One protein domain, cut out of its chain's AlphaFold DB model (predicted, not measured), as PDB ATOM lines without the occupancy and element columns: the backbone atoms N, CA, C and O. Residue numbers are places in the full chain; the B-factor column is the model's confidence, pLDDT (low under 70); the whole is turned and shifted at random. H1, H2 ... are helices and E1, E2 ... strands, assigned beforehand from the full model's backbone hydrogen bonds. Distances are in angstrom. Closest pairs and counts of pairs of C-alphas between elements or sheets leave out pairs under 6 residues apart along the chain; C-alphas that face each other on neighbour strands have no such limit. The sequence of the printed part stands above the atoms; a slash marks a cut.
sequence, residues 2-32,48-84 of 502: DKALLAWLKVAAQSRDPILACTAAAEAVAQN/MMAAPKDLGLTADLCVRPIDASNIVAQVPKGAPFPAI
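Overview. This is residues 2 to 32 and 48 to 84 of the 502 residues of a protein of Deltaproteobacteria bacterium (UniProt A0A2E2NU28). Two small two-stranded antiparallel sheets, E1 with E4 and E2 with E3, lie on one side of helix H1, and H2 folds back along its other side. The printed part has 68 residues, in the order H1 H2 E1 E2 E3 E4, mixed helices and strands. It is compact, with a radius of gyration of the C-alphas of 11.4 A and spans of 31 by 23 by 18 A.

Along the chain. Find E1 at residues 48 to 50, E4 at 80 to 83, E2 at 55 to 57 and E3 at 73 to 75; E4 ends at C-alpha 83, (-43.813, -14.069, 47.383). H1, residues 2 to 15, runs 20.0 A from C-alpha 2 at (-32.803, -20.163, 38.643); H2, residues 18 to 27, runs 14.3 A.

Arrangement. N 49 and O 81 of antiparallel E1 and E4 are 3.0 A apart, within hydrogen-bond range; in the hairpin E2 and E3, N 75 and O 55 are 2.8 A apart. H1 comes closest to E4 at the C-alphas of Ala 13 and Pro 80, 5.9 A. H1 and H2, a helical hairpin, touch, closest at C-alphas Ala 4 and Ala 25, 4.1 A; they run opposite ways at a tilt of 36 degrees, only just steep. Every O i to N i+4 pair is within hydrogen-bond range in H2, 9 of 10 in H1.

Size, cuts and confidence. Residues 33 to 47 are cut out, a gap of 24.8 A between C-alphas 32 and 48. The link E2 to E3 is long. No printed residue is under pLDDT 70.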
ATOM      1  N   ASP A   2     -33.794 -21.171  38.249       93.38
ATOM      2  CA  ASP A   2     -32.803 -20.163  38.643       93.38
ATOM      3  C   ASP A   2     -32.637 -19.018  37.639       93.38
ATOM      4  O   ASP A   2     -32.708 -17.854  38.020       93.38
ATOM      5  N   LYS A   3     -32.510 -19.332  36.342       96.38
ATOM      6  CA  LYS A   3     -32.406 -18.323  35.272       96.38
ATOM      7  C   LYS A   3     -33.605 -17.370  35.244       96.38
ATOM      8  O   LYS A   3     -33.414 -16.157  35.205       96.38
ATOM      9  N   ALA A   4     -34.822 -17.914  35.304       97.19
ATOM     10  CA  ALA A   4     -36.053 -17.129  35.305       97.19
ATOM     11  C   ALA A   4     -36.148 -16.243  36.558       97.19
ATOM     12  O   ALA A   4     -36.425 -15.051  36.446       97.19
ATOM     13  N   LEU A   5     -35.850 -16.793  37.743       97.31
ATOM     14  CA  LEU A   5     -35.874 -16.045  39.006       97.31
ATOM     15  C   LEU A   5     -34.846 -14.903  39.022       97.31
ATOM     16  O   LEU A   5     -35.173 -13.792  39.431       97.31
ATOM     17  N   LEU A   6     -33.617 -15.149  38.567       97.69
ATOM     18  CA  LEU A   6     -32.574 -14.121  38.521       97.69
ATOM     19  C   LEU A   6     -32.928 -12.991  37.543       97.69
ATOM     20  O   LEU A   6     -32.750 -11.819  37.879       97.69
ATOM     21  N   ALA A   7     -33.472 -13.322  36.368       98.12
ATOM     22  CA  ALA A   7     -33.952 -12.326  35.409       98.12
ATOM     23  C   ALA A   7     -35.117 -11.499  35.980       98.12
ATOM     24  O   ALA A   7     -35.097 -10.269  35.894       98.12
ATOM     25  N   TRP A   8     -36.069 -12.164  36.645       98.31
ATOM     26  CA  TRP A   8     -37.175 -11.513  37.343       98.31
ATOM     27  C   TRP A   8     -36.671 -10.511  38.384       98.31
ATOM     28  O   TRP A   8     -37.060  -9.346  38.359       98.31
ATOM     29  N   LEU A   9     -35.768 -10.939  39.277       97.81
ATOM     30  CA  LEU A   9     -35.235 -10.102  40.361       97.81
ATOM     31  C   LEU A   9     -34.484  -8.886  39.818       97.81
ATOM     32  O   LEU A   9     -34.666  -7.778  40.322       97.81
ATOM     33  N   LYS A  10     -33.682  -9.077  38.764       97.94
ATOM     34  CA  LYS A  10     -32.937  -7.996  38.109       97.94
ATOM     35  C   LYS A  10     -33.873  -6.904  37.587       97.94
ATOM     36  O   LYS A  10     -33.655  -5.729  37.877       97.94
ATOM     37  N   VAL A  11     -34.911  -7.279  36.839       98.31
ATOM     38  CA  VAL A  11     -35.850  -6.311  36.248       98.31
ATOM     39  C   VAL A  11     -36.781  -5.716  37.300       98.31
ATOM     40  O   VAL A  11     -37.029  -4.509  37.277       98.31
ATOM     41  N   ALA A  12     -37.235  -6.510  38.270       97.25
ATOM     42  CA  ALA A  12     -38.048  -6.025  39.380       97.25
ATOM     43  C   ALA A  12     -37.309  -4.955  40.194       97.25
ATOM     44  O   ALA A  12     -37.901  -3.929  40.523       97.25
ATOM     45  N   ALA A  13     -36.017  -5.146  40.482       96.44
ATOM     46  CA  ALA A  13     -35.215  -4.180  41.234       96.44
ATOM     47  C   ALA A  13     -35.116  -2.807  40.545       96.44
ATOM     48  O   ALA A  13     -35.046  -1.788  41.231       96.44
ATOM     49  N   GLN A  14     -35.139  -2.782  39.210       96.69
ATOM     50  CA  GLN A  14     -35.020  -1.563  38.406       96.69
ATOM     51  C   GLN A  14     -36.372  -0.883  38.165       96.69
ATOM     52  O   GLN A  14     -36.502   0.321  38.357       96.69
ATOM     53  N   SER A  15     -37.377  -1.654  37.749       96.50
ATOM     54  CA  SER A  15     -38.670  -1.127  37.285       96.50
ATOM     55  C   SER A  15     -39.740  -1.072  38.371       96.50
ATOM     56  O   SER A  15     -40.652  -0.253  38.297       96.50
ATOM     57  N   ARG A  16     -39.656  -1.963  39.369       96.00
ATOM     58  CA  ARG A  16     -40.752  -2.290  40.300       96.00
ATOM     59  C   ARG A  16     -42.063  -2.670  39.597       96.00
ATOM     60  O   ARG A  16     -43.128  -2.575  40.204       96.00
ATOM     61  N   ASP A  17     -41.977  -3.128  38.349       97.31
ATOM     62  CA  ASP A  17     -43.118  -3.542  37.543       97.31
ATOM     63  C   ASP A  17     -43.182  -5.081  37.477       97.31
ATOM     64  O   ASP A  17     -42.258  -5.719  36.954       97.31
ATOM     65  N   PRO A  18     -44.239  -5.716  38.022       95.75
ATOM     66  CA  PRO A  18     -44.385  -7.167  37.981       95.75
ATOM     67  C   PRO A  18     -44.550  -7.720  36.565       95.75
ATOM     68  O   PRO A  18     -44.113  -8.843  36.326       95.75
ATOM     69  N   ILE A  19     -45.127  -6.957  35.636       97.88
ATOM     70  CA  ILE A  19     -45.354  -7.399  34.259       97.88
ATOM     71  C   ILE A  19     -44.002  -7.508  33.553       97.88
ATOM     72  O   ILE A  19     -43.644  -8.591  33.092       97.88
ATOM     73  N   LEU A  20     -43.200  -6.437  33.578       98.38
ATOM     74  CA  LEU A  20     -41.857  -6.432  32.980       98.38
ATOM     75  C   LEU A  20     -40.942  -7.495  33.600       98.38
ATOM     76  O   LEU A  20     -40.190  -8.162  32.889       98.38
ATOM     77  N   ALA A  21     -41.021  -7.691  34.919       98.25
ATOM     78  CA  ALA A  21     -40.252  -8.731  35.596       98.25
ATOM     79  C   ALA A  21     -40.655 -10.145  35.138       98.25
ATOM     80  O   ALA A  21     -39.785 -10.998  34.945       98.25
ATOM     81  N   CYS A  22     -41.951 -10.401  34.925       98.12
ATOM     82  CA  CYS A  22     -42.432 -11.684  34.409       98.12
ATOM     83  C   CYS A  22     -42.056 -11.904  32.939       98.12
ATOM     84  O   CYS A  22     -41.643 -13.011  32.597       98.12
ATOM     85  N   THR A  23     -42.114 -10.867  32.096       98.62
ATOM     86  CA  THR A  23     -41.629 -10.930  30.708       98.62
ATOM     87  C   THR A  23     -40.153 -11.315  30.663       98.62
ATOM     88  O   THR A  23     -39.795 -12.287  30.004       98.62
ATOM     89  N   ALA A  24     -39.305 -10.642  31.444       98.62
ATOM     90  CA  ALA A  24     -37.874 -10.943  31.488       98.62
ATOM     91  C   ALA A  24     -37.581 -12.362  32.002       98.62
ATOM     92  O   ALA A  24     -36.676 -13.041  31.515       98.62
ATOM     93  N   ALA A  25     -38.360 -12.833  32.980       98.38
ATOM     94  CA  ALA A  25     -38.271 -14.203  33.468       98.38
ATOM     95  C   ALA A  25     -38.608 -15.226  32.376       98.38
ATOM     96  O   ALA A  25     -37.923 -16.242  32.262       98.38
ATOM     97  N   ALA A  26     -39.649 -14.951  31.586       98.50
ATOM     98  CA  ALA A  26     -40.078 -15.788  30.475       98.50
ATOM     99  C   ALA A  26     -39.033 -15.816  29.351       98.50
ATOM    100  O   ALA A  26     -38.626 -16.894  28.922       98.50
ATOM    101  N   GLU A  27     -38.526 -14.654  28.934       98.62
ATOM    102  CA  GLU A  27     -37.490 -14.528  27.901       98.62
ATOM    103  C   GLU A  27     -36.208 -15.287  28.272       98.62
ATOM    104  O   GLU A  27     -35.619 -15.974  27.435       98.62
ATOM    105  N   ALA A  28     -35.811 -15.253  29.550       98.44
ATOM    106  CA  ALA A  28     -34.627 -15.955  30.048       98.44
ATOM    107  C   ALA A  28     -34.691 -17.488  29.898       98.44
ATOM    108  O   ALA A  28     -33.656 -18.159  29.988       98.44
ATOM    109  N   VAL A  29     -35.884 -18.054  29.688       98.00
ATOM    110  CA  VAL A  29     -36.111 -19.497  29.506       98.00
ATOM    111  C   VAL A  29     -36.909 -19.828  28.237       98.00
ATOM    112  O   VAL A  29     -37.373 -20.958  28.087       98.00
ATOM    113  N   ALA A  30     -37.004 -18.890  27.286       97.44
ATOM    114  CA  ALA A  30     -37.822 -18.998  26.069       97.44
ATOM    115  C   ALA A  30     -37.424 -20.131  25.102       97.44
ATOM    116  O   ALA A  30     -38.171 -20.450  24.184       97.44
ATOM    117  N   GLN A  31     -36.275 -20.778  25.324       96.75
ATOM    118  CA  GLN A  31     -35.811 -21.929  24.537       96.75
ATOM    119  C   GLN A  31     -36.791 -23.110  24.565       96.75
ATOM    120  O   GLN A  31     -36.791 -23.925  23.646       96.75
ATOM    121  N   ASN A  32     -37.596 -23.229  25.621       97.38
ATOM    122  CA  ASN A  32     -38.633 -24.245  25.726       97.38
ATOM    123  C   ASN A  32     -39.931 -23.599  26.246       97.38
ATOM    124  O   ASN A  32     -39.973 -23.206  27.416       97.38
ATOM    125  N   MET A  48     -45.500  -9.612  44.048       94.75
ATOM    126  CA  MET A  48     -44.345  -8.747  44.279       94.75
ATOM    127  C   MET A  48     -44.475  -8.083  45.658       94.75
ATOM    128  O   MET A  48     -45.456  -7.393  45.947       94.75
ATOM    129  N   MET A  49     -43.496  -8.321  46.526       95.44
ATOM    130  CA  MET A  49     -43.417  -7.748  47.868       95.44
ATOM    131  C   MET A  49     -42.055  -7.098  48.081       95.44
ATOM    132  O   MET A  49     -41.072  -7.524  47.488       95.44
ATOM    133  N   ALA A  50     -41.980  -6.090  48.948       96.44
ATOM    134  CA  ALA A  50     -40.701  -5.566  49.412       96.44
ATOM    135  C   ALA A  50     -40.138  -6.478  50.512       96.44
ATOM    136  O   ALA A  50     -40.860  -6.847  51.443       96.44
ATOM    137  N   ALA A  51     -38.861  -6.842  50.414       95.81
ATOM    138  CA  ALA A  51     -38.197  -7.681  51.400       95.81
ATOM    139  C   ALA A  51     -38.160  -6.976  52.773       95.81
ATOM    140  O   ALA A  51     -37.634  -5.866  52.878       95.81
ATOM    141  N   PRO A  52     -38.699  -7.578  53.851       95.06
ATOM    142  CA  PRO A  52     -38.734  -6.931  55.167       95.06
ATOM    143  C   PRO A  52     -37.352  -6.857  55.840       95.06
ATOM    144  O   PRO A  52     -37.128  -6.036  56.732       95.06
ATOM    145  N   LYS A  53     -36.433  -7.723  55.414       95.69
ATOM    146  CA  LYS A  53     -35.041  -7.851  55.849       95.69
ATOM    147  C   LYS A  53     -34.237  -8.489  54.719       95.69
ATOM    148  O   LYS A  53     -34.845  -9.002  53.779       95.69
ATOM    149  N   ASP A  54     -32.919  -8.514  54.860       97.12
ATOM    150  CA  ASP A  54     -32.070  -9.308  53.978       97.12
ATOM    151  C   ASP A  54     -32.479 -10.780  54.076       97.12
ATOM    152  O   ASP A  54     -32.654 -11.332  55.171       97.12
ATOM    153  N   LEU A  55     -32.718 -11.395  52.923       96.12
ATOM    154  CA  LEU A  55     -33.220 -12.758  52.840       96.12
ATOM    155  C   LEU A  55     -32.624 -13.502  51.651       96.12
ATOM    156  O   LEU A  55     -32.269 -12.901  50.644       96.12
ATOM    157  N   GLY A  56     -32.532 -14.822  51.767       95.81
ATOM    158  CA  GLY A  56     -32.242 -15.715  50.654       95.81
ATOM    159  C   GLY A  56     -33.530 -16.279  50.056       95.81
ATOM    160  O   GLY A  56     -34.491 -16.555  50.780       95.81
ATOM    161  N   LEU A  57     -33.552 -16.470  48.741       94.75
ATOM    162  CA  LEU A  57     -34.618 -17.161  48.019       94.75
ATOM    163  C   LEU A  57     -34.096 -18.439  47.394       94.75
ATOM    164  O   LEU A  57     -33.081 -18.418  46.709       94.75
ATOM    165  N   THR A  58     -34.821 -19.530  47.581       93.00
ATOM    166  CA  THR A  58     -34.591 -20.807  46.895       93.00
ATOM    167  C   THR A  58     -35.327 -20.856  45.548       93.00
ATOM    168  O   THR A  58     -36.191 -20.022  45.267       93.00
ATOM    169  N   ALA A  59     -35.045 -21.873  44.728       88.19
ATOM    170  CA  ALA A  59     -35.744 -22.108  43.460       88.19
ATOM    171  C   ALA A  59     -37.266 -22.278  43.635       88.19
ATOM    172  O   ALA A  59     -38.043 -21.770  42.839       88.19
ATOM    173  N   ASP A  60     -37.730 -22.914  44.709       87.12
ATOM    174  CA  ASP A  60     -39.162 -23.026  45.011       87.12
ATOM    175  C   ASP A  60     -39.746 -21.752  45.660       87.12
ATOM    176  O   ASP A  60     -40.836 -21.779  46.231       87.12
ATOM    177  N   LEU A  61     -39.037 -20.621  45.598       90.69
ATOM    178  CA  LEU A  61     -39.426 -19.330  46.169       90.69
ATOM    179  C   LEU A  61     -39.660 -19.389  47.690       90.69
ATOM    180  O   LEU A  61     -40.518 -18.683  48.228       90.69
ATOM    181  N   CYS A  62     -38.966 -20.281  48.409       90.50
ATOM    182  CA  CYS A  62     -38.939 -20.246  49.872       90.50
ATOM    183  C   CYS A  62     -37.990 -19.149  50.346       90.50
ATOM    184  O   CYS A  62     -36.859 -19.036  49.877       90.50
ATOM    185  N   VAL A  63     -38.436 -18.403  51.354       92.06
ATOM    186  CA  VAL A  63     -37.584 -17.467  52.085       92.06
ATOM    187  C   VAL A  63     -36.719 -18.249  53.075       92.06
ATOM    188  O   VAL A  63     -37.228 -19.033  53.884       92.06
ATOM    189  N   ARG A  64     -35.407 -18.028  53.016       93.69
ATOM    190  CA  ARG A  64     -34.391 -18.631  53.884       93.69
ATOM    191  C   ARG A  64     -33.445 -17.563  54.447       93.69
ATOM    192  O   ARG A  64     -33.416 -16.442  53.935       93.69
ATOM    193  N   PRO A  65     -32.693 -17.878  55.514       93.88
ATOM    194  CA  PRO A  65     -31.515 -17.103  55.896       93.88
ATOM    195  C   PRO A  65     -30.533 -16.930  54.722       93.88
ATOM    196  O   PRO A  65     -30.483 -17.776  53.831       93.88
ATOM    197  N   ILE A  66     -29.780 -15.825  54.706       92.50
ATOM    198  CA  ILE A  66     -28.850 -15.462  53.613       92.50
ATOM    199  C   ILE A  66     -27.656 -16.419  53.465       92.50
ATOM    200  O   ILE A  66     -26.994 -16.423  52.431       92.50
ATOM    201  N   ASP A  67     -27.387 -17.206  54.498       90.31
ATOM    202  CA  ASP A  67     -26.310 -18.184  54.628       90.31
ATOM    203  C   ASP A  67     -26.779 -19.627  54.369       90.31
ATOM    204  O   ASP A  67     -25.986 -20.565  54.438       90.31
ATOM    205  N   ALA A  68     -28.061 -19.831  54.049       91.31
ATOM    206  CA  ALA A  68     -28.575 -21.156  53.732       91.31
ATOM    207  C   ALA A  68     -27.964 -21.693  52.424       91.31
ATOM    208  O   ALA A  68     -27.921 -21.007  51.406       91.31
ATOM    209  N   SER A  69     -27.550 -22.961  52.426       88.00
ATOM    210  CA  SER A  69     -26.786 -23.587  51.335       88.00
ATOM    211  C   SER A  69     -27.544 -23.770  50.014       88.00
ATOM    212  O   SER A  69     -26.930 -24.084  49.000       88.00
ATOM    213  N   ASN A  70     -28.867 -23.597  50.006       90.00
ATOM    214  CA  ASN A  70     -29.732 -23.854  48.853       90.00
ATOM    215  C   ASN A  70     -30.413 -22.596  48.288       90.00
ATOM    216  O   ASN A  70     -31.422 -22.704  47.583       90.00
ATOM    217  N   ILE A  71     -29.905 -21.406  48.618       93.50
ATOM    218  CA  ILE A  71     -30.424 -20.158  48.056       93.50
ATOM    219  C   ILE A  71     -29.894 -19.956  46.633       93.50
ATOM    220  O   ILE A  71     -28.732 -20.206  46.332       93.50
ATOM    221  N   VAL A  72     -30.771 -19.480  45.762       93.12
ATOM    222  CA  VAL A  72     -30.489 -19.084  44.380       93.12
ATOM    223  C   VAL A  72     -30.131 -17.601  44.306       93.12
ATOM    224  O   VAL A  72     -29.328 -17.197  43.471       93.12
ATOM    225  N   ALA A  73     -30.726 -16.775  45.172       94.56
ATOM    226  CA  ALA A  73     -30.484 -15.337  45.194       94.56
ATOM    227  C   ALA A  73     -30.585 -14.762  46.609       94.56
ATOM    228  O   ALA A  73     -31.432 -15.181  47.399       94.56
ATOM    229  N   GLN A  74     -29.757 -13.760  46.899       95.81
ATOM    230  CA  GLN A  74     -29.917 -12.886  48.060       95.81
ATOM    231  C   GLN A  74     -30.723 -11.650  47.652       95.81
ATOM    232  O   GLN A  74     -30.494 -11.068  46.592       95.81
ATOM    233  N   VAL A  75     -31.664 -11.248  48.497       96.50
ATOM    234  CA  VAL A  75     -32.528 -10.087  48.296       96.50
ATOM    235  C   VAL A  75     -32.321  -9.120  49.465       96.50
ATOM    236  O   VAL A  75     -32.677  -9.467  50.596       96.50
ATOM    237  N   PRO A  76     -31.769  -7.919  49.218       96.81
ATOM    238  CA  PRO A  76     -31.597  -6.903  50.250       96.81
ATOM    239  C   PRO A  76     -32.931  -6.393  50.798       96.81
ATOM    240  O   PRO A  76     -33.936  -6.341  50.084       96.81
ATOM    241  N   LYS A  77     -32.934  -5.921  52.045       97.00
ATOM    242  CA  LYS A  77     -34.077  -5.235  52.654       97.00
ATOM    243  C   LYS A  77     -34.604  -4.122  51.738       97.00
ATOM    244  O   LYS A  77     -33.864  -3.255  51.284       97.00
ATOM    245  N   GLY A  78     -35.915  -4.122  51.506       95.75
ATOM    246  CA  GLY A  78     -36.617  -3.155  50.662       95.75
ATOM    247  C   GLY A  78     -36.613  -3.481  49.164       95.75
ATOM    248  O   GLY A  78     -37.422  -2.902  48.439       95.75
ATOM    249  N   ALA A  79     -35.777  -4.415  48.697       97.12
ATOM    250  CA  ALA A  79     -35.798  -4.859  47.307       97.12
ATOM    251  C   ALA A  79     -37.044  -5.723  47.018       97.12
ATOM    252  O   ALA A  79     -37.547  -6.410  47.916       97.12
ATOM    253  N   PRO A  80     -37.583  -5.680  45.787       97.12
ATOM    254  CA  PRO A  80     -38.743  -6.475  45.417       97.12
ATOM    255  C   PRO A  80     -38.384  -7.956  45.282       97.12
ATOM    256  O   PRO A  80     -37.329  -8.312  44.760       97.12
ATOM    257  N   PHE A  81     -39.299  -8.822  45.704       96.50
ATOM    258  CA  PHE A  81     -39.178 -10.266  45.553       96.50
ATOM    259  C   PHE A  81     -40.529 -10.937  45.275       96.50
ATOM    260  O   PHE A  81     -41.572 -10.388  45.655       96.50
ATOM    261  N   PRO A  82     -40.538 -12.118  44.629       95.31
ATOM    262  CA  PRO A  82     -41.762 -12.857  44.366       95.31
ATOM    263  C   PRO A  82     -42.152 -13.686  45.600       95.31
ATOM    264  O   PRO A  82     -41.452 -14.618  45.991       95.31
ATOM    265  N   ALA A  83     -43.289 -13.364  46.217       91.31
ATOM    266  CA  ALA A  83     -43.813 -14.069  47.383       91.31
ATOM    267  C   ALA A  83     -45.020 -14.951  47.021       91.31
ATOM    268  O   ALA A  83     -46.053 -14.459  46.560       91.31
ATOM    269  N   ILE A  84     -44.921 -16.257  47.286       83.62
ATOM    270  CA  ILE A  84     -46.051 -17.191  47.170       83.62
ATOM    271  C   ILE A  84     -46.748 -17.326  48.528       83.62
ATOM    272  O   ILE A  84     -46.119 -17.669  49.530       83.62
TER     273      ILE A  84